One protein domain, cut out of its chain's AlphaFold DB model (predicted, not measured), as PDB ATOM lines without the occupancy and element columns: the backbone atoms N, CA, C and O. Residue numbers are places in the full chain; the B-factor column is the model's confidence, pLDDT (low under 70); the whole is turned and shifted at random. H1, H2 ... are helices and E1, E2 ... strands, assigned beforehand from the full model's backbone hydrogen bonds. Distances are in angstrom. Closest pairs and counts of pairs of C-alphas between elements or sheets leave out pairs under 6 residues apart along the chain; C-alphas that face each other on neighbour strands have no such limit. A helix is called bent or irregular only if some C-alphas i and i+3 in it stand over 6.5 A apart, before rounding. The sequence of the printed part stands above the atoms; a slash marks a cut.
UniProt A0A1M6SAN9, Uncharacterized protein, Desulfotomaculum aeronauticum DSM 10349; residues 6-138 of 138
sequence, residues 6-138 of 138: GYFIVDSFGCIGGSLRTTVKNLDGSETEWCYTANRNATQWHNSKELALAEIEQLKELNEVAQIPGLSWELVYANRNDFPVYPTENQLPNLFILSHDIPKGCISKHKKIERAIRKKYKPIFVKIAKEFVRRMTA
ATOM      1  N   GLY A   6      33.170 -38.742  -8.427       94.94
ATOM      2  CA  GLY A   6      33.975 -38.990  -9.615       94.94
ATOM      3  C   GLY A   6      33.985 -37.809 -10.575       94.94
ATOM      4  O   GLY A   6      33.258 -36.833 -10.401       94.94
ATOM      5  N   TYR A   7      34.839 -37.914 -11.587       97.19
ATOM      6  CA  TYR A   7      34.906 -36.974 -12.695       97.19
ATOM      7  C   TYR A   7      34.053 -37.493 -13.852       97.19
ATOM      8  O   TYR A   7      34.341 -38.549 -14.420       97.19
ATOM      9  N   PHE A   8      33.014 -36.747 -14.195       97.12
ATOM     10  CA  PHE A   8      32.068 -37.048 -15.257       97.12
ATOM     11  C   PHE A   8      32.335 -36.138 -16.449       97.12
ATOM     12  O   PHE A   8      32.548 -34.936 -16.290       97.12
ATOM     13  N   ILE A   9      32.317 -36.720 -17.641       97.75
ATOM     14  CA  ILE A   9      32.281 -35.968 -18.893       97.75
ATOM     15  C   ILE A   9      30.805 -35.781 -19.218       97.75
ATOM     16  O   ILE A   9      30.104 -36.779 -19.355       97.75
ATOM     17  N   VAL A  10      30.335 -34.542 -19.291       97.31
ATOM     18  CA  VAL A  10      28.936 -34.222 -19.603       97.31
ATOM     19  C   VAL A  10      28.900 -33.556 -20.969       97.31
ATOM     20  O   VAL A  10      29.658 -32.617 -21.214       97.31
ATOM     21  N   ASP A  11      28.085 -34.073 -21.882       97.44
ATOM     22  CA  ASP A  11      27.892 -33.465 -23.194       97.44
ATOM     23  C   ASP A  11      26.846 -32.337 -23.160       97.44
ATOM     24  O   ASP A  11      26.096 -32.167 -22.197       97.44
ATOM     25  N   SER A  12      26.775 -31.556 -24.235       97.06
ATOM     26  CA  SER A  12      25.808 -30.463 -24.410       97.06
ATOM     27  C   SER A  12      24.336 -30.891 -24.388       97.06
ATOM     28  O   SER A  12      23.459 -30.029 -24.335       97.06
ATOM     29  N   PHE A  13      24.047 -32.193 -24.420       94.25
ATOM     30  CA  PHE A  13      22.707 -32.768 -24.314       94.25
ATOM     31  C   PHE A  13      22.416 -33.315 -22.907       94.25
ATOM     32  O   PHE A  13      21.363 -33.917 -22.688       94.25
ATOM     33  N   GLY A  14      23.330 -33.119 -21.950       93.56
ATOM     34  CA  GLY A  14      23.222 -33.619 -20.581       93.56
ATOM     35  C   GLY A  14      23.479 -35.122 -20.444       93.56
ATOM     36  O   GLY A  14      23.147 -35.702 -19.410       93.56
ATOM     37  N   CYS A  15      24.041 -35.771 -21.466       94.12
ATOM     38  CA  CYS A  15      24.453 -37.170 -21.399       94.12
ATOM     39  C   CYS A  15      25.897 -37.292 -20.896       94.12
ATOM     40  O   CYS A  15      26.686 -36.351 -20.917       94.12
ATOM     41  N   ILE A  16      26.231 -38.479 -20.403       94.56
ATOM     42  CA  ILE A  16      27.455 -38.783 -19.674       94.56
ATOM     43  C   ILE A  16      28.393 -39.655 -20.513       94.56
ATOM     44  O   ILE A  16      28.002 -40.689 -21.074       94.56
ATOM     45  N   GLY A  17      29.663 -39.261 -20.526       93.44
ATOM     46  CA  GLY A  17      30.729 -39.881 -21.296       93.44
ATOM     47  C   GLY A  17      30.674 -39.476 -22.764       93.44
ATOM     48  O   GLY A  17      30.258 -38.380 -23.136       93.44
ATOM     49  N   GLY A  18      31.111 -40.381 -23.626       94.06
ATOM     50  CA  GLY A  18      31.033 -40.149 -25.055       94.06
ATOM     51  C   GLY A  18      31.969 -41.044 -25.837       94.06
ATOM     52  O   GLY A  18      33.122 -41.246 -25.478       94.06
ATOM     53  N   SER A  19      31.496 -41.546 -26.966       96.44
ATOM     54  CA  SER A  19      32.342 -42.180 -27.963       96.44
ATOM     55  C   SER A  19      31.932 -41.695 -29.335       96.44
ATOM     56  O   SER A  19      30.808 -41.937 -29.765       96.44
ATOM     57  N   LEU A  20      32.853 -41.019 -30.016       97.94
ATOM     58  CA  LEU A  20      32.698 -40.589 -31.399       97.94
ATOM     59  C   LEU A  20      33.554 -41.488 -32.290       97.94
ATOM     60  O   LEU A  20      34.758 -41.619 -32.056       97.94
ATOM     61  N   ARG A  21      32.956 -42.146 -33.285       97.50
ATOM     62  CA  ARG A  21      33.655 -43.063 -34.201       97.50
ATOM     63  C   ARG A  21      33.007 -43.091 -35.572       97.50
ATOM     64  O   ARG A  21      31.817 -42.814 -35.689       97.50
ATOM     65  N   THR A  22      33.753 -43.492 -36.595       97.00
ATOM     66  CA  THR A  22      33.123 -43.856 -37.864       97.00
ATOM     67  C   THR A  22      32.456 -45.230 -37.747       97.00
ATOM     68  O   THR A  22      33.022 -46.161 -37.171       97.00
ATOM     69  N   THR A  23      31.239 -45.367 -38.269       95.62
ATOM     70  CA  THR A  23      30.481 -46.624 -38.302       95.62
ATOM     71  C   THR A  23      29.921 -46.876 -39.693       95.62
ATOM     72  O   THR A  23      29.735 -45.954 -40.484       95.62
ATOM     73  N   VAL A  24      29.674 -48.145 -39.997       93.50
ATOM     74  CA  VAL A  24      28.963 -48.543 -41.209       93.50
ATOM     75  C   VAL A  24      27.486 -48.180 -41.053       93.50
ATOM     76  O   VAL A  24      26.889 -48.504 -40.026       93.50
ATOM     77  N   LYS A  25      26.922 -47.505 -42.060       91.75
ATOM     78  CA  LYS A  25      25.531 -47.026 -42.066       91.75
ATOM     79  C   LYS A  25      24.554 -48.068 -42.617       91.75
ATOM     80  O   LYS A  25      23.418 -48.153 -42.165       91.75
ATOM     81  N   ASN A  26      24.993 -48.875 -43.580       88.81
ATOM     82  CA  ASN A  26      24.165 -49.836 -44.306       88.81
ATOM     83  C   ASN A  26      24.759 -51.251 -44.300       88.81
ATOM     84  O   ASN A  26      25.955 -51.452 -44.123       88.81
ATOM     85  N   LEU A  27      23.908 -52.258 -44.505       89.69
ATOM     86  CA  LEU A  27      24.300 -53.669 -44.397       89.69
ATOM     87  C   LEU A  27      25.386 -54.093 -45.397       89.69
ATOM     88  O   LEU A  27      26.158 -55.001 -45.104       89.69
ATOM     89  N   ASP A  28      25.456 -53.442 -46.558       90.00
ATOM     90  CA  ASP A  28      26.451 -53.742 -47.593       90.00
ATOM     91  C   ASP A  28      27.818 -53.068 -47.352       90.00
ATOM     92  O   ASP A  28      28.775 -53.332 -48.082       90.00
ATOM     93  N   GLY A  29      27.938 -52.217 -46.326       83.44
ATOM     94  CA  GLY A  29      29.189 -51.552 -45.970       83.44
ATOM     95  C   GLY A  29      29.606 -50.407 -46.891       83.44
ATOM     96  O   GLY A  29      30.709 -49.877 -46.718       83.44
ATOM     97  N   SER A  30      28.776 -50.026 -47.864       84.75
ATOM     98  CA  SER A  30      29.115 -49.006 -48.861       84.75
ATOM     99  C   SER A  30      29.066 -47.582 -48.305       84.75
ATOM    100  O   SER A  30      29.793 -46.708 -48.783       84.75
ATOM    101  N   GLU A  31      28.281 -47.348 -47.253       90.88
ATOM    102  CA  GLU A  31      28.151 -46.053 -46.595       90.88
ATOM    103  C   GLU A  31      28.752 -46.079 -45.186       90.88
ATOM    104  O   GLU A  31      28.638 -47.038 -44.419       90.88
ATOM    105  N   THR A  32      29.443 -44.998 -44.836       94.88
ATOM    106  CA  THR A  32      30.020 -44.787 -43.506       94.88
ATOM    107  C   THR A  32      29.582 -43.419 -43.005       94.88
ATOM    108  O   THR A  32      29.648 -42.440 -43.745       94.88
ATOM    109  N   GLU A  33      29.209 -43.351 -41.737       96.88
ATOM    110  CA  GLU A  33      28.858 -42.120 -41.032       96.88
ATOM    111  C   GLU A  33      29.719 -41.956 -39.777       96.88
ATOM    112  O   GLU A  33      30.344 -42.909 -39.300       96.88
ATOM    113  N   TRP A  34      29.768 -40.747 -39.232       98.06
ATOM    114  CA  TRP A  34      30.161 -40.538 -37.846       98.06
ATOM    115  C   TRP A  34      28.996 -40.880 -36.934       98.06
ATOM    116  O   TRP A  34      27.873 -40.450 -37.165       98.06
ATOM    117  N   CYS A  35      29.286 -41.621 -35.875       97.56
ATOM    118  CA  CYS A  35      28.338 -41.964 -34.836       97.56
ATOM    119  C   CYS A  35      28.921 -41.537 -33.490       97.56
ATOM    120  O   CYS A  35      29.990 -42.009 -33.082       97.56
ATOM    121  N   TYR A  36      28.227 -40.616 -32.829       97.75
ATOM    122  CA  TYR A  36      28.438 -40.278 -31.431       97.75
ATOM    123  C   TYR A  36      27.478 -41.093 -30.568       97.75
ATOM    124  O   TYR A  36      26.294 -41.200 -30.880       97.75
ATOM    125  N   THR A  37      27.987 -41.646 -29.473       96.00
ATOM    126  CA  THR A  37      27.198 -42.388 -28.487       96.00
ATOM    127  C   THR A  37      27.551 -41.931 -27.077       96.00
ATOM    128  O   THR A  37      28.733 -41.789 -26.767       96.00
ATOM    129  N   ALA A  38      26.554 -41.729 -26.222       95.31
ATOM    130  CA  ALA A  38      26.727 -41.360 -24.816       95.31
ATOM    131  C   ALA A  38      25.695 -42.067 -23.932       95.31
ATOM    132  O   ALA A  38      24.671 -42.545 -24.423       95.31
ATOM    133  N   ASN A  39      25.947 -42.147 -22.626       92.38
ATOM    134  CA  ASN A  39      24.998 -42.733 -21.680       92.38
ATOM    135  C   ASN A  39      24.092 -41.642 -21.121       92.38
ATOM    136  O   ASN A  39      24.578 -40.630 -20.640       92.38
ATOM    137  N   ARG A  40      22.781 -41.860 -21.074       90.12
ATOM    138  CA  ARG A  40      21.875 -40.931 -20.374       90.12
ATOM    139  C   ARG A  40      22.015 -41.000 -18.852       90.12
ATOM    140  O   ARG A  40      21.626 -40.074 -18.155       90.12
ATOM    141  N   ASN A  41      22.555 -42.108 -18.348       88.62
ATOM    142  CA  ASN A  41      22.778 -42.347 -16.928       88.62
ATOM    143  C   ASN A  41      24.262 -42.173 -16.583       88.62
ATOM    144  O   ASN A  41      25.134 -42.515 -17.380       88.62
ATOM    145  N   ALA A  42      24.548 -41.752 -15.350       89.25
ATOM    146  CA  ALA A  42      25.898 -41.642 -14.795       89.25
ATOM    147  C   ALA A  42      26.520 -43.018 -14.472       89.25
ATOM    148  O   ALA A  42      26.794 -43.365 -13.321       89.25
ATOM    149  N   THR A  43      26.682 -43.861 -15.492       85.88
ATOM    150  CA  THR A  43      27.304 -45.193 -15.407       85.88
ATOM    151  C   THR A  43      28.786 -45.172 -15.766       85.88
ATOM    152  O   THR A  43      29.493 -46.126 -15.453       85.88
ATOM    153  N   GLN A  44      29.257 -44.093 -16.393       85.88
ATOM    154  CA  GLN A  44      30.648 -43.895 -16.776       85.88
ATOM    155  C   GLN A  44      31.210 -42.672 -16.053       85.88
ATOM    156  O   GLN A  44      30.663 -41.577 -16.156       85.88
ATOM    157  N   TRP A  45      32.293 -42.874 -15.306       91.62
ATOM    158  CA  TRP A  45      33.048 -41.814 -14.647       91.62
ATOM    159  C   TRP A  45      34.518 -42.200 -14.556       91.62
ATOM    160  O   TRP A  45      34.888 -43.375 -14.650       91.62
ATOM    161  N   HIS A  46      35.359 -41.201 -14.325       93.81
ATOM    162  CA  HIS A  46      36.781 -41.379 -14.097       93.81
ATOM    163  C   HIS A  46      37.125 -41.084 -12.642       93.81
ATOM    164  O   HIS A  46      36.602 -40.157 -12.027       93.81
ATOM    165  N   ASN A  47      38.088 -41.833 -12.113       91.19
ATOM    166  CA  ASN A  47      38.702 -41.523 -10.822       91.19
ATOM    167  C   ASN A  47      39.848 -40.496 -10.955       91.19
ATOM    168  O   ASN A  47      40.321 -39.972  -9.953       91.19
ATOM    169  N   SER A  48      40.289 -40.192 -12.183       94.81
ATOM    170  CA  SER A  48      41.334 -39.203 -12.486       94.81
ATOM    171  C   SER A  48      40.768 -38.066 -13.332       94.81
ATOM    172  O   SER A  48      40.208 -38.302 -14.406       94.81
ATOM    173  N   LYS A  49      40.982 -36.833 -12.861       96.69
ATOM    174  CA  LYS A  49      40.649 -35.595 -13.576       96.69
ATOM    175  C   LYS A  49      41.361 -35.524 -14.921       96.69
ATOM    176  O   LYS A  49      40.765 -35.176 -15.932       96.69
ATOM    177  N   GLU A  50      42.645 -35.852 -14.922       97.75
ATOM    178  CA  GLU A  50      43.517 -35.778 -16.088       97.75
ATOM    179  C   GLU A  50      43.074 -36.756 -17.172       97.75
ATOM    180  O   GLU A  50      43.132 -36.421 -18.353       97.75
ATOM    181  N   LEU A  51      42.604 -37.944 -16.778       96.62
ATOM    182  CA  LEU A  51      42.083 -38.929 -17.719       96.62
ATOM    183  C   LEU A  51      40.811 -38.414 -18.401       96.62
ATOM    184  O   LEU A  51      40.731 -38.455 -19.625       96.62
ATOM    185  N   ALA A  52      39.874 -37.873 -17.619       97.50
ATOM    186  CA  ALA A  52      38.636 -37.309 -18.146       97.50
ATOM    187  C   ALA A  52      38.894 -36.110 -19.077       97.50
ATOM    188  O   ALA A  52      38.321 -36.024 -20.159       97.50
ATOM    189  N   LEU A  53      39.812 -35.209 -18.706       98.44
ATOM    190  CA  LEU A  53      40.209 -34.086 -19.563       98.44
ATOM    191  C   LEU A  53      40.853 -34.558 -20.871       98.44
ATOM    192  O   LEU A  53      40.531 -34.035 -21.931       98.44
ATOM    193  N   ALA A  54      41.735 -35.558 -20.821       98.19
ATOM    194  CA  ALA A  54      42.352 -36.097 -22.029       98.19
ATOM    195  C   ALA A  54      41.320 -36.758 -22.964       98.19
ATOM    196  O   ALA A  54      41.487 -36.725 -24.182       98.19
ATOM    197  N   GLU A  55      40.262 -37.355 -22.417       98.06
ATOM    198  CA  GLU A  55      39.159 -37.908 -23.204       98.06
ATOM    199  C   GLU A  55      38.300 -36.807 -23.840       98.06
ATOM    200  O   GLU A  55      38.005 -36.894 -25.030       98.06
ATOM    201  N   ILE A  56      38.009 -35.721 -23.112       98.44
ATOM    202  CA  ILE A  56      37.362 -34.521 -23.673       98.44
ATOM    203  C   ILE A  56      38.168 -33.959 -24.850       98.44
ATOM    204  O   ILE A  56      37.598 -33.672 -25.900       98.44
ATOM    205  N   GLU A  57      39.488 -33.824 -24.716       98.56
ATOM    206  CA  GLU A  57      40.331 -33.302 -25.801       98.56
ATOM    207  C   GLU A  57      40.370 -34.247 -27.014       98.56
ATOM    208  O   GLU A  57      40.293 -33.793 -28.157       98.56
ATOM    209  N   GLN A  58      40.375 -35.570 -26.797       98.62
ATOM    210  CA  GLN A  58      40.199 -36.529 -27.891       98.62
ATOM    211  C   GLN A  58      38.848 -36.339 -28.596       98.62
ATOM    212  O   GLN A  58      38.799 -36.371 -29.826       98.62
ATOM    213  N   LEU A  59      37.758 -36.181 -27.841       98.50
ATOM    214  CA  LEU A  59      36.414 -35.998 -28.390       98.50
ATOM    215  C   LEU A  59      36.305 -34.696 -29.191       98.50
ATOM    216  O   LEU A  59      35.751 -34.715 -30.290       98.50
ATOM    217  N   LYS A  60      36.902 -33.602 -28.704       98.50
ATOM    218  CA  LYS A  60      36.997 -32.329 -29.432       98.50
ATOM    219  C   LYS A  60      37.735 -32.488 -30.759       98.50
ATOM    220  O   LYS A  60      37.168 -32.145 -31.788       98.50
ATOM    221  N   GLU A  61      38.930 -33.086 -30.767       98.56
ATOM    222  CA  GLU A  61      39.687 -33.317 -32.011       98.56
ATOM    223  C   GLU A  61      38.935 -34.226 -32.995       98.56
ATOM    224  O   GLU A  61      38.992 -34.030 -34.208       98.56
ATOM    225  N   LEU A  62      38.207 -35.231 -32.498       98.56
ATOM    226  CA  LEU A  62      37.346 -36.051 -33.350       98.56
ATOM    227  C   LEU A  62      36.179 -35.230 -33.916       98.56
ATOM    228  O   LEU A  62      35.850 -35.388 -35.092       98.56
ATOM    229  N   ASN A  63      35.579 -34.335 -33.125       98.25
ATOM    230  CA  ASN A  63      34.472 -33.497 -33.579       98.25
ATOM    231  C   ASN A  63      34.907 -32.379 -34.531       98.25
ATOM    232  O   ASN A  63      34.142 -32.011 -35.413       98.25
ATOM    233  N   GLU A  64      36.145 -31.894 -34.451       98.06
ATOM    234  CA  GLU A  64      36.714 -31.002 -35.473       98.06
ATOM    235  C   GLU A  64      36.740 -31.662 -36.860       98.06
ATOM    236  O   GLU A  64      36.699 -30.988 -37.887       98.06
ATOM    237  N   VAL A  65      36.782 -32.991 -36.912       97.44
ATOM    238  CA  VAL A  65      36.770 -33.759 -38.159       97.44
ATOM    239  C   VAL A  65      35.353 -34.179 -38.530       97.44
ATOM    240  O   VAL A  65      35.002 -34.164 -39.708       97.44
ATOM    241  N   ALA A  66      34.556 -34.590 -37.544       97.12
ATOM    242  CA  ALA A  66      33.179 -35.021 -37.749       97.12
ATOM    243  C   ALA A  66      32.224 -33.854 -38.025       97.12
ATOM    244  O   ALA A  66      31.232 -34.062 -38.707       97.12
ATOM    245  N   GLN A  67      32.537 -32.655 -37.525       96.12
ATOM    246  CA  GLN A  67      31.741 -31.432 -37.641       96.12
ATOM    247  C   GLN A  67      30.284 -31.618 -37.175       96.12
ATOM    248  O   GLN A  67      29.358 -31.082 -37.783       96.12
ATOM    249  N   ILE A  68      30.063 -32.367 -36.084       96.19
ATOM    250  CA  ILE A  68      28.719 -32.565 -35.525       96.19
ATOM    251  C   ILE A  68      28.295 -31.273 -34.804       96.19
ATOM    252  O   ILE A  68      28.936 -30.883 -33.819       96.19
ATOM    253  N   PRO A  69      27.229 -30.592 -35.269       94.31
ATOM    254  CA  PRO A  69      26.837 -29.291 -34.748       94.31
ATOM    255  C   PRO A  69      26.277 -29.397 -33.331       94.31
ATOM    256  O   PRO A  69      25.544 -30.326 -32.998       94.31
ATOM    257  N   GLY A  70      26.610 -28.409 -32.500       93.94
ATOM    258  CA  GLY A  70      26.094 -28.299 -31.134       93.94
ATOM    259  C   GLY A  70      26.658 -29.321 -30.147       93.94
ATOM    260  O   GLY A  70      26.254 -29.299 -28.991       93.94
ATOM    261  N   LEU A  71      27.582 -30.193 -30.564       97.19
ATOM    262  CA  LEU A  71      28.216 -31.179 -29.695       97.19
ATOM    263  C   LEU A  71      29.436 -30.568 -28.986       97.19
ATOM    264  O   LEU A  71      30.428 -30.205 -29.622       97.19
ATOM    265  N   SER A  72      29.361 -30.468 -27.662       97.75
ATOM    266  CA  SER A  72      30.459 -30.027 -26.798       97.75
ATOM    267  C   SER A  72      30.484 -30.839 -25.511       97.75
ATOM    268  O   SER A  72      29.490 -31.474 -25.175       97.75
ATOM    269  N   TRP A  73      31.598 -30.788 -24.782       98.25
ATOM    270  CA  TRP A  73      31.773 -31.518 -23.528       98.25
ATOM    271  C   TRP A  73      32.366 -30.634 -22.446       98.25
ATOM    272  O   TRP A  73      33.258 -29.823 -22.712       98.25
ATOM    273  N   GLU A  74      31.925 -30.868 -21.220       97.94
ATOM    274  CA  GLU A  74      32.473 -30.277 -20.012       97.94
ATOM    275  C   GLU A  74      32.820 -31.343 -18.974       97.94
ATOM    276  O   GLU A  74      32.389 -32.497 -19.047       97.94
ATOM    277  N   LEU A  75      33.646 -30.949 -18.008       98.12
ATOM    278  CA  LEU A  75      34.045 -31.803 -16.902       98.12
ATOM    279  C   LEU A  75      33.290 -31.402 -15.637       98.12
ATOM    280  O   LEU A  75      33.451 -30.282 -15.155       98.12
ATOM    281  N   VAL A  76      32.577 -32.352 -15.042       97.44
ATOM    282  CA  VAL A  76      31.849 -32.166 -13.785       97.44
ATOM    283  C   VAL A  76      32.422 -33.095 -12.718       97.44
ATOM    284  O   VAL A  76      32.583 -34.292 -12.943       97.44
ATOM    285  N   TYR A  77      32.741 -32.555 -11.542       96.62
ATOM    286  CA  TYR A  77      33.062 -33.355 -10.358       96.62
ATOM    287  C   TYR A  77      31.851 -33.365  -9.430       96.62
ATOM    288  O   TYR A  77      31.461 -32.315  -8.928       96.62
ATOM    289  N   ALA A  78      31.241 -34.531  -9.239       95.25
ATOM    290  CA  ALA A  78      29.981 -34.661  -8.509       95.25
ATOM    291  C   ALA A  78      29.845 -36.044  -7.865       95.25
ATOM    292  O   ALA A  78      30.650 -36.946  -8.128       95.25
ATOM    293  N   ASN A  79      28.825 -36.221  -7.023       92.81
ATOM    294  CA  ASN A  79      28.405 -37.542  -6.580       92.81
ATOM    295  C   ASN A  79      27.575 -38.180  -7.700       92.81
ATOM    296  O   ASN A  79      26.703 -37.544  -8.285       92.81
ATOM    297  N   ARG A  80      27.804 -39.462  -7.995       88.25
ATOM    298  CA  ARG A  80      27.018 -40.210  -8.990       88.25
ATOM    299  C   ARG A  80      25.505 -40.094  -8.767       88.25
ATOM    300  O   ARG A  80      24.753 -40.102  -9.736       88.25
ATOM    301  N   ASN A  81      25.072 -40.011  -7.509       88.94
ATOM    302  CA  ASN A  81      23.658 -39.926  -7.141       88.94
ATOM    303  C   ASN A  81      23.020 -38.564  -7.455       88.94
ATOM    304  O   ASN A  81      21.799 -38.460  -7.395       88.94
ATOM    305  N   ASP A  82      23.817 -37.549  -7.798       89.75
ATOM    306  CA  ASP A  82      23.317 -36.222  -8.173       89.75
ATOM    307  C   ASP A  82      22.782 -36.201  -9.617       89.75
ATOM    308  O   ASP A  82      22.086 -35.267 -10.014       89.75
ATOM    309  N   PHE A  83      23.088 -37.229 -10.417       87.19
ATOM    310  CA  PHE A  83      22.623 -37.336 -11.796       87.19
ATOM    311  C   PHE A  83      21.248 -38.009 -11.888       87.19
ATOM    312  O   PHE A  83      20.979 -38.972 -11.163       87.19
ATOM    313  N   PRO A  84      20.387 -37.572 -12.830       81.94
ATOM    314  CA  PRO A  84      19.109 -38.223 -13.069       81.94
ATOM    315  C   PRO A  84      19.314 -39.682 -13.486       81.94
ATOM    316  O   PRO A  84      20.185 -40.013 -14.295       81.94
ATOM    317  N   VAL A  85      18.480 -40.563 -12.936       82.75
ATOM    318  CA  VAL A  85      18.455 -41.981 -13.292       82.75
ATOM    319  C   VAL A  85      17.258 -42.219 -14.197       82.75
ATOM    320  O   VAL A  85      16.115 -42.250 -13.745       82.75
ATOM    321  N   TYR A  86      17.521 -42.403 -15.485       79.06
ATOM    322  CA  TYR A  86      16.506 -42.813 -16.442       79.06
ATOM    323  C   TYR A  86      16.234 -44.313 -16.294       79.06
ATOM    324  O   TYR A  86      17.197 -45.098 -16.252       79.06
ATOM    325  N   PRO A  87      14.955 -44.733 -16.245       75.25
ATOM    326  CA  PRO A  87      14.595 -46.142 -16.202       75.25
ATOM    327  C   PRO A  87      15.096 -46.845 -17.465       75.25
ATOM    328  O   PRO A  87      14.986 -46.325 -18.573       75.25
ATOM    329  N   THR A  88      15.702 -48.017 -17.304       67.19
ATOM    330  CA  THR A  88      16.069 -48.896 -18.420       67.19
ATOM    331  C   THR A  88      14.887 -49.807 -18.714       67.19
ATOM    332  O   THR A  88      14.833 -50.942 -18.237       67.19
ATOM    333  N   GLU A  89      13.906 -49.301 -19.451       57.38
ATOM    334  CA  GLU A  89      12.846 -50.148 -19.988       57.38
ATOM    335  C   GLU A  89      13.469 -51.055 -21.068       57.38
ATOM    336  O   GLU A  89      14.047 -50.576 -22.041       57.38
ATOM    337  N   ASN A  90      13.391 -52.377 -20.883       54.34
ATOM    338  CA  ASN A  90      13.753 -53.411 -21.873       54.34
ATOM    339  C   ASN A  90      15.242 -53.756 -22.102       54.34
ATOM    340  O   ASN A  90      15.602 -54.148 -23.208       54.34
ATOM    341  N   GLN A  91      16.111 -53.708 -21.080       52.66
ATOM    342  CA  GLN A  91      17.524 -54.171 -21.139       52.66
ATOM    343  C   GLN A  91      18.431 -53.479 -22.180       52.66
ATOM    344  O   GLN A  91      19.633 -53.749 -22.216       52.66
ATOM    345  N   LEU A  92      17.904 -52.573 -23.002       54.34
ATOM    346  CA  LEU A  92      18.709 -51.773 -23.908       54.34
ATOM    347  C   LEU A  92      19.427 -50.691 -23.093       54.34
ATOM    348  O   LEU A  92      18.816 -50.054 -22.231       54.34
ATOM    349  N   PRO A  93      20.734 -50.484 -23.317       60.34
ATOM    350  CA  PRO A  93      21.445 -49.413 -22.646       60.34
ATOM    351  C   PRO A  93      20.778 -48.085 -23.024       60.34
ATOM    352  O   PRO A  93      20.501 -47.846 -24.200       60.34
ATOM    353  N   ASN A  94      20.507 -47.240 -22.023       79.06
ATOM    354  CA  ASN A  94      19.964 -45.891 -22.200       79.06
ATOM    355  C   ASN A  94      21.002 -45.009 -22.907       79.06
ATOM    356  O   ASN A  94      21.677 -44.188 -22.283       79.06
ATOM    357  N   LEU A  95      21.167 -45.235 -24.208       87.62
ATOM    358  CA  LEU A  95      22.124 -44.558 -25.060       87.62
ATOM    359  C   LEU A  95      21.459 -43.375 -25.749       87.62
ATOM    360  O   LEU A  95      20.327 -43.436 -26.232       87.62
ATOM    361  N   PHE A  96      22.197 -42.283 -25.801       91.25
ATOM    362  CA  PHE A  96      21.977 -41.202 -26.736       91.25
ATOM    363  C   PHE A  96      22.871 -41.443 -27.951       91.25
ATOM    364  O   PHE A  96      24.038 -41.802 -27.787       91.25
ATOM    365  N   ILE A  97      22.315 -41.306 -29.155       94.50
ATOM    366  CA  ILE A  97      23.016 -41.570 -30.413       94.50
ATOM    367  C   ILE A  97      22.799 -40.381 -31.343       94.50
ATOM    368  O   ILE A  97      21.658 -39.979 -31.570       94.50
ATOM    369  N   LEU A  98      23.887 -39.856 -31.904       95.62
ATOM    370  CA  LEU A  98      23.853 -38.915 -33.019       95.62
ATOM    371  C   LEU A  98      24.619 -39.502 -34.194       95.62
ATOM    372  O   LEU A  98      25.754 -39.955 -34.035       95.62
ATOM    373  N   SER A  99      24.009 -39.435 -35.370       95.81
ATOM    374  CA  SER A  99      24.630 -39.819 -36.632       95.81
ATOM    375  C   SER A  99      24.888 -38.581 -37.483       95.81
ATOM    376  O   SER A  99      24.081 -37.649 -37.506       95.81
ATOM    377  N   HIS A 100      26.021 -38.559 -38.179       96.75
ATOM    378  CA  HIS A 100      26.396 -37.487 -39.090       96.75
ATOM    379  C   HIS A 100      27.079 -38.052 -40.334       96.75
ATOM    380  O   HIS A 100      28.092 -38.751 -40.243       96.75
ATOM    381  N   ASP A 101      26.527 -37.743 -41.502       96.31
ATOM    382  CA  ASP A 101      27.015 -38.281 -42.767       96.31
ATOM    383  C   ASP A 101      28.433 -37.793 -43.087       96.31
ATOM    384  O   ASP A 101      28.783 -36.626 -42.911       96.31
ATOM    385  N   ILE A 102      29.259 -38.695 -43.619       95.38
ATOM    386  CA  ILE A 102      30.560 -38.326 -44.178       95.38
ATOM    387  C   ILE A 102      30.359 -37.943 -45.649       95.38
ATOM    388  O   ILE A 102      29.772 -38.730 -46.399       95.38
ATOM    389  N   PRO A 103      30.893 -36.798 -46.120       93.12
ATOM    390  CA  PRO A 103      30.814 -36.429 -47.527       93.12
ATOM    391  C   PRO A 103      31.326 -37.536 -48.459       93.12
ATOM    392  O   PRO A 103      32.357 -38.176 -48.202       93.12
ATOM    393  N   LYS A 104      30.625 -37.750 -49.579       90.69
ATOM    394  CA  LYS A 104      31.013 -38.757 -50.578       90.69
ATOM    395  C   LYS A 104      32.461 -38.533 -51.035       90.69
ATOM    396  O   LYS A 104      32.908 -37.406 -51.224       90.69
ATOM    397  N   GLY A 105      33.217 -39.624 -51.165       92.75
ATOM    398  CA  GLY A 105      34.643 -39.590 -51.516       92.75
ATOM    399  C   GLY A 105      35.597 -39.256 -50.360       92.75
ATOM    400  O   GLY A 105      36.808 -39.396 -50.518       92.75
ATOM    401  N   CYS A 106      35.094 -38.883 -49.176       94.94
ATOM    402  CA  CYS A 106      35.937 -38.509 -48.033       94.94
ATOM    403  C   CYS A 106      36.114 -39.627 -46.990       94.94
ATOM    404  O   CYS A 106      36.967 -39.504 -46.111       94.94
ATOM    405  N   ILE A 107      35.398 -40.752 -47.104       94.25
ATOM    406  CA  ILE A 107      35.398 -41.854 -46.118       94.25
ATOM    407  C   ILE A 107      36.817 -42.283 -45.710       94.25
ATOM    408  O   ILE A 107      37.148 -42.302 -44.523       94.25
ATOM    409  N   SER A 108      37.692 -42.577 -46.678       95.00
ATOM    410  CA  SER A 108      39.071 -43.011 -46.403       95.00
ATOM    411  C   SER A 108      39.889 -41.953 -45.655       95.00
ATOM    412  O   SER A 108      40.707 -42.293 -44.798       95.00
ATOM    413  N   LYS A 109      39.650 -40.665 -45.940       96.75
ATOM    414  CA  LYS A 109      40.308 -39.542 -45.261       96.75
ATOM    415  C   LYS A 109      39.855 -39.455 -43.803       96.75
ATOM    416  O   LYS A 109      40.713 -39.432 -42.924       96.75
ATOM    417  N   HIS A 110      38.548 -39.499 -43.536       97.38
ATOM    418  CA  HIS A 110      38.021 -39.474 -42.164       97.38
ATOM    419  C   HIS A 110      38.500 -40.680 -41.347       97.38
ATOM    420  O   HIS A 110      39.035 -40.487 -40.260       97.38
ATOM    421  N   LYS A 111      38.440 -41.906 -41.895       96.00
ATOM    422  CA  LYS A 111      38.947 -43.117 -41.216       96.00
ATOM    423  C   LYS A 111      40.438 -43.016 -40.872       96.00
ATOM    424  O   LYS A 111      40.868 -43.440 -39.797       96.00
ATOM    425  N   LYS A 112      41.251 -42.454 -41.777       97.88
ATOM    426  CA  LYS A 112      42.687 -42.238 -41.539       97.88
ATOM    427  C   LYS A 112      42.924 -41.225 -40.418       97.88
ATOM    428  O   LYS A 112      43.778 -41.474 -39.566       97.88
ATOM    429  N   ILE A 113      42.179 -40.121 -40.412       98.19
ATOM    430  CA  ILE A 113      42.292 -39.081 -39.384       98.19
ATOM    431  C   ILE A 113      41.824 -39.613 -38.025       98.19
ATOM    432  O   ILE A 113      42.570 -39.499 -37.057       98.19
ATOM    433  N   GLU A 114      40.673 -40.290 -37.958       98.31
ATOM    434  CA  GLU A 114      40.175 -40.932 -36.733       98.31
ATOM    435  C   GLU A 114      41.248 -41.839 -36.116       98.31
ATOM    436  O   GLU A 114      41.590 -41.729 -34.936       98.31
ATOM    437  N   ARG A 115      41.845 -42.716 -36.936       98.31
ATOM    438  CA  ARG A 115      42.907 -43.624 -36.492       98.31
ATOM    439  C   ARG A 115      44.130 -42.868 -35.979       98.31
ATOM    440  O   ARG A 115      44.731 -43.299 -34.994       98.31
ATOM    441  N   ALA A 116      44.517 -41.778 -36.638       98.56
ATOM    442  CA  ALA A 116      45.654 -40.961 -36.224       98.56
ATOM    443  C   ALA A 116      45.405 -40.300 -34.860       98.56
ATOM    444  O   ALA A 116      46.261 -40.411 -33.980       98.56
ATOM    445  N   ILE A 117      44.221 -39.719 -34.646       98.62
ATOM    446  CA  ILE A 117      43.821 -39.122 -33.362       98.62
ATOM    447  C   ILE A 117      43.826 -40.191 -32.263       98.62
ATOM    448  O   ILE A 117      44.495 -40.040 -31.242       98.62
ATOM    449  N   ARG A 118      43.195 -41.351 -32.484       98.19
ATOM    450  CA  ARG A 118      43.210 -42.442 -31.491       98.19
ATOM    451  C   ARG A 118      44.626 -42.916 -31.161       98.19
ATOM    452  O   ARG A 118      44.944 -43.167 -29.998       98.19
ATOM    453  N   LYS A 119      45.502 -43.013 -32.167       98.38
ATOM    454  CA  LYS A 119      46.910 -43.386 -31.977       98.38
ATOM    455  C   LYS A 119      47.680 -42.338 -31.167       98.38
ATOM    456  O   LYS A 119      48.500 -42.738 -30.345       98.38
ATOM    457  N   LYS A 120      47.409 -41.042 -31.365       98.44
ATOM    458  CA  LYS A 120      47.991 -39.925 -30.596       98.44
ATOM    459  C   LYS A 120      47.652 -40.025 -29.104       98.44
ATOM    460  O   LYS A 120      48.544 -39.910 -28.271       98.44
ATOM    461  N   TYR A 121      46.393 -40.302 -28.769       98.31
ATOM    462  CA  TYR A 121      45.912 -40.308 -27.380       98.31
ATOM    463  C   TYR A 121      46.162 -41.612 -26.619       98.31
ATOM    464  O   TYR A 121      46.335 -41.584 -25.402       98.31
ATOM    465  N   LYS A 122      46.254 -42.758 -27.305       97.94
ATOM    466  CA  LYS A 122      46.542 -44.054 -26.665       97.94
ATOM    467  C   LYS A 122      47.731 -44.015 -25.680       97.94
ATOM    468  O   LYS A 122      47.547 -44.446 -24.542       97.94
ATOM    469  N   PRO A 123      48.934 -43.521 -26.040       97.81
ATOM    470  CA  PRO A 123      50.045 -43.440 -25.088       97.81
ATOM    471  C   PRO A 123      49.805 -42.429 -23.954       97.81
ATOM    472  O   PRO A 123      50.301 -42.644 -22.849       97.81
ATOM    473  N   ILE A 124      49.031 -41.365 -24.195       97.75
ATOM    474  CA  ILE A 124      48.676 -40.357 -23.183       97.75
ATOM    475  C   ILE A 124      47.823 -41.004 -22.089       97.75
ATOM    476  O   ILE A 124      48.184 -40.932 -20.914       97.75
ATOM    477  N   PHE A 125      46.763 -41.725 -22.467       97.38
ATOM    478  CA  PHE A 125      45.906 -42.442 -21.520       97.38
ATOM    479  C   PHE A 125      46.684 -43.464 -20.692       97.38
ATOM    480  O   PHE A 125      46.538 -43.512 -19.473       97.38
ATOM    481  N   VAL A 126      47.574 -44.233 -21.329       97.50
ATOM    482  CA  VAL A 126      48.428 -45.201 -20.622       97.50
ATOM    483  C   VAL A 126      49.330 -44.504 -19.601       97.50
ATOM    484  O   VAL A 126      49.481 -44.999 -18.485       97.50
ATOM    485  N   LYS A 127      49.931 -43.362 -19.956       97.69
ATOM    486  CA  LYS A 127      50.792 -42.597 -19.044       97.69
ATOM    487  C   LYS A 127      50.006 -42.068 -17.842       97.69
ATOM    488  O   LYS A 127      50.464 -42.236 -16.716       97.69
ATOM    489  N   ILE A 128      48.834 -41.476 -18.078       96.75
ATOM    490  CA  ILE A 128      47.965 -40.946 -17.017       96.75
ATOM    491  C   ILE A 128      47.526 -42.069 -16.074       96.75
ATOM    492  O   ILE A 128      47.675 -41.940 -14.863       96.75
ATOM    493  N   ALA A 129      47.060 -43.197 -16.616       93.88
ATOM    494  CA  ALA A 129      46.617 -44.336 -15.816       93.88
ATOM    495  C   ALA A 129      47.746 -44.904 -14.938       93.88
ATOM    496  O   ALA A 129      47.530 -45.175 -13.759       93.88
ATOM    497  N   LYS A 130      48.964 -45.035 -15.482       95.94
ATOM    498  CA  LYS A 130      50.136 -45.484 -14.713       95.94
ATOM    499  C   LYS A 130      50.474 -44.533 -13.567       95.94
ATOM    500  O   LYS A 130      50.733 -44.995 -12.460       95.94
ATOM    501  N   GLU A 131      50.465 -43.229 -13.822       95.69
ATOM    502  CA  GLU A 131      50.757 -42.231 -12.790       95.69
ATOM    503  C   GLU A 131      49.671 -42.198 -11.710       95.69
ATOM    504  O   GLU A 131      49.987 -42.104 -10.528       95.69
ATOM    505  N   PHE A 132      48.401 -42.344 -12.096       93.06
ATOM    506  CA  PHE A 132      47.294 -42.446 -11.151       93.06
ATOM    507  C   PHE A 132      47.460 -43.650 -10.219       93.06
ATOM    508  O   PHE A 132      47.412 -43.490  -9.002       93.06
ATOM    509  N   VAL A 133      47.728 -44.840 -10.770       93.38
ATOM    510  CA  VAL A 133      47.971 -46.046  -9.960       93.38
ATOM    511  C   VAL A 133      49.155 -45.837  -9.020       93.38
ATOM    512  O   VAL A 133      49.023 -46.110  -7.833       93.38
ATOM    513  N   ARG A 134      50.270 -45.281  -9.515       94.50
ATOM    514  CA  ARG A 134      51.461 -45.003  -8.700       94.50
ATOM    515  C   ARG A 134      51.146 -44.128  -7.485       94.50
ATOM    516  O   ARG A 134      51.650 -44.409  -6.406       94.50
ATOM    517  N   ARG A 135      50.315 -43.092  -7.656       92.88
ATOM    518  CA  ARG A 135      49.893 -42.186  -6.573       92.88
ATOM    519  C   ARG A 135      48.954 -42.841  -5.565       92.88
ATOM    520  O   ARG A 135      48.976 -42.463  -4.408       92.88
ATOM    521  N   MET A 136      48.128 -43.789  -6.000       89.94
ATOM    522  CA  MET A 136      47.191 -44.496  -5.120       89.94
ATOM    523  C   MET A 136      47.866 -45.575  -4.264       89.94
ATOM    524  O   MET A 136      47.279 -46.025  -3.285       89.94
ATOM    525  N   THR A 137      49.059 -46.027  -4.659       90.31
ATOM    526  CA  THR A 137      49.804 -47.106  -3.988       90.31
ATOM    527  C   THR A 137      51.011 -46.631  -3.179       90.31
ATOM    528  O   THR A 137      51.673 -47.465  -2.568       90.31
ATOM    529  N   ALA A 138      51.345 -45.340  -3.247       78.88
ATOM    530  CA  ALA A 138      52.439 -44.716  -2.504       78.88
ATOM    531  C   ALA A 138      51.917 -44.125  -1.191       78.88
ATOM    532  O   ALA A 138      52.656 -44.221  -0.189       78.88
TER     533      ALA A 138
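What this domain is: This is residues 6 to 138 of the 138 residues of an uncharacterized protein of Desulfotomaculum aeronauticum DSM 10349 (UniProt A0A1M6SAN9). A twisted sheet of E2, E3 and E5 and a separate two-strand ribbon of E1 and E4 are both covered by one helix, H1. The long, bent helix H2 runs back along H1, with its first arm, H2a, also over the three-strand sheet and its second arm, H2b, packed on H1 away from the strands. The printed part has 133 residues, with two named helices and five named strands in the order E1 E2 E3 H1 E4 E5 H2; the class is mixed, helices and strands. The sheet orders are E2 - E3 - E5 and E1 - E4, both antiparallel. The whole is compact, with a radius of gyration of the C-alphas of 16.3 A, and spans 51 by 38 by 25 A.

Where its parts are: Find C-alpha 6 at (33.975, -38.990, -9.615), where E1, residues 6 to 11, begins its 15.9 A. Next come E2, residues 16 to 24, 23.7 A long and bending by 56 degrees at residue 21, and E3, residues 32 to 39, 22.5 A. H1, residues 49 to 66, starts at C-alpha 49 (40.649, -35.595, -13.576) and covers 25.3 A. E4, residues 73 to 79, measures 18.3 A, and E5, residues 95 to 101, 19.4 A. H2, residues 107 to 136, was assigned as one helix by its hydrogen bonds but is bent: C-alphas 120 and 123 are 6.8 A apart. Its arms, H2a, residues 107 to 120, 20.1 A, and H2b, residues 123 to 136, 20.2 A, stand at a shallow tilt of 30 degrees; H2b ends at C-alpha 136 (47.191, -44.496, -5.120).

How they stand to each other: Look first at the hairpin E2 and E3, where N 21 and O 35 are 3.0 A apart, within hydrogen-bond range. E5 is antiparallel to E3, with N 36 and O 98 at 2.8 A. H1 and H2a are on the same face of this sheet, two layers, helices on one face of a sheet, at heights of 8.9 A and 10.0 A. Each runs only just slantwise to the strands, at 33 degrees to E2 on the local plane. In the other sheet, E1 and E4 are antiparallel, with N 8 and O 76 at 2.8 A; the closest C-alphas of H1 and E4 are those of Ile 56 and Trp 73, 6.3 A. H1 touches H2a with residues 58 to 66 alone, closest at the C-alphas of Leu 62 and Glu 114, 6.6 A; they run opposite ways at a shallow tilt of 17 degrees. H1 touches H2b with residues 50 to 54 alone, closest at the C-alphas of Leu 51 and Ile 128, 6.3 A. H2b is not on the sheet E2 E3 E5. Each O i to N i+4 pair is within hydrogen-bond range in H2a and H2b, and 13 of 14 in H1.

The domain as a whole: The two C-alphas farthest apart are those of Lys 104 and Ala 138, 53.0 A. The printed part has no cut. Look at residues 80 to 94 for the long link, E4 to E5; within it, residues 88 to 93 have pLDDT under 70 in this model.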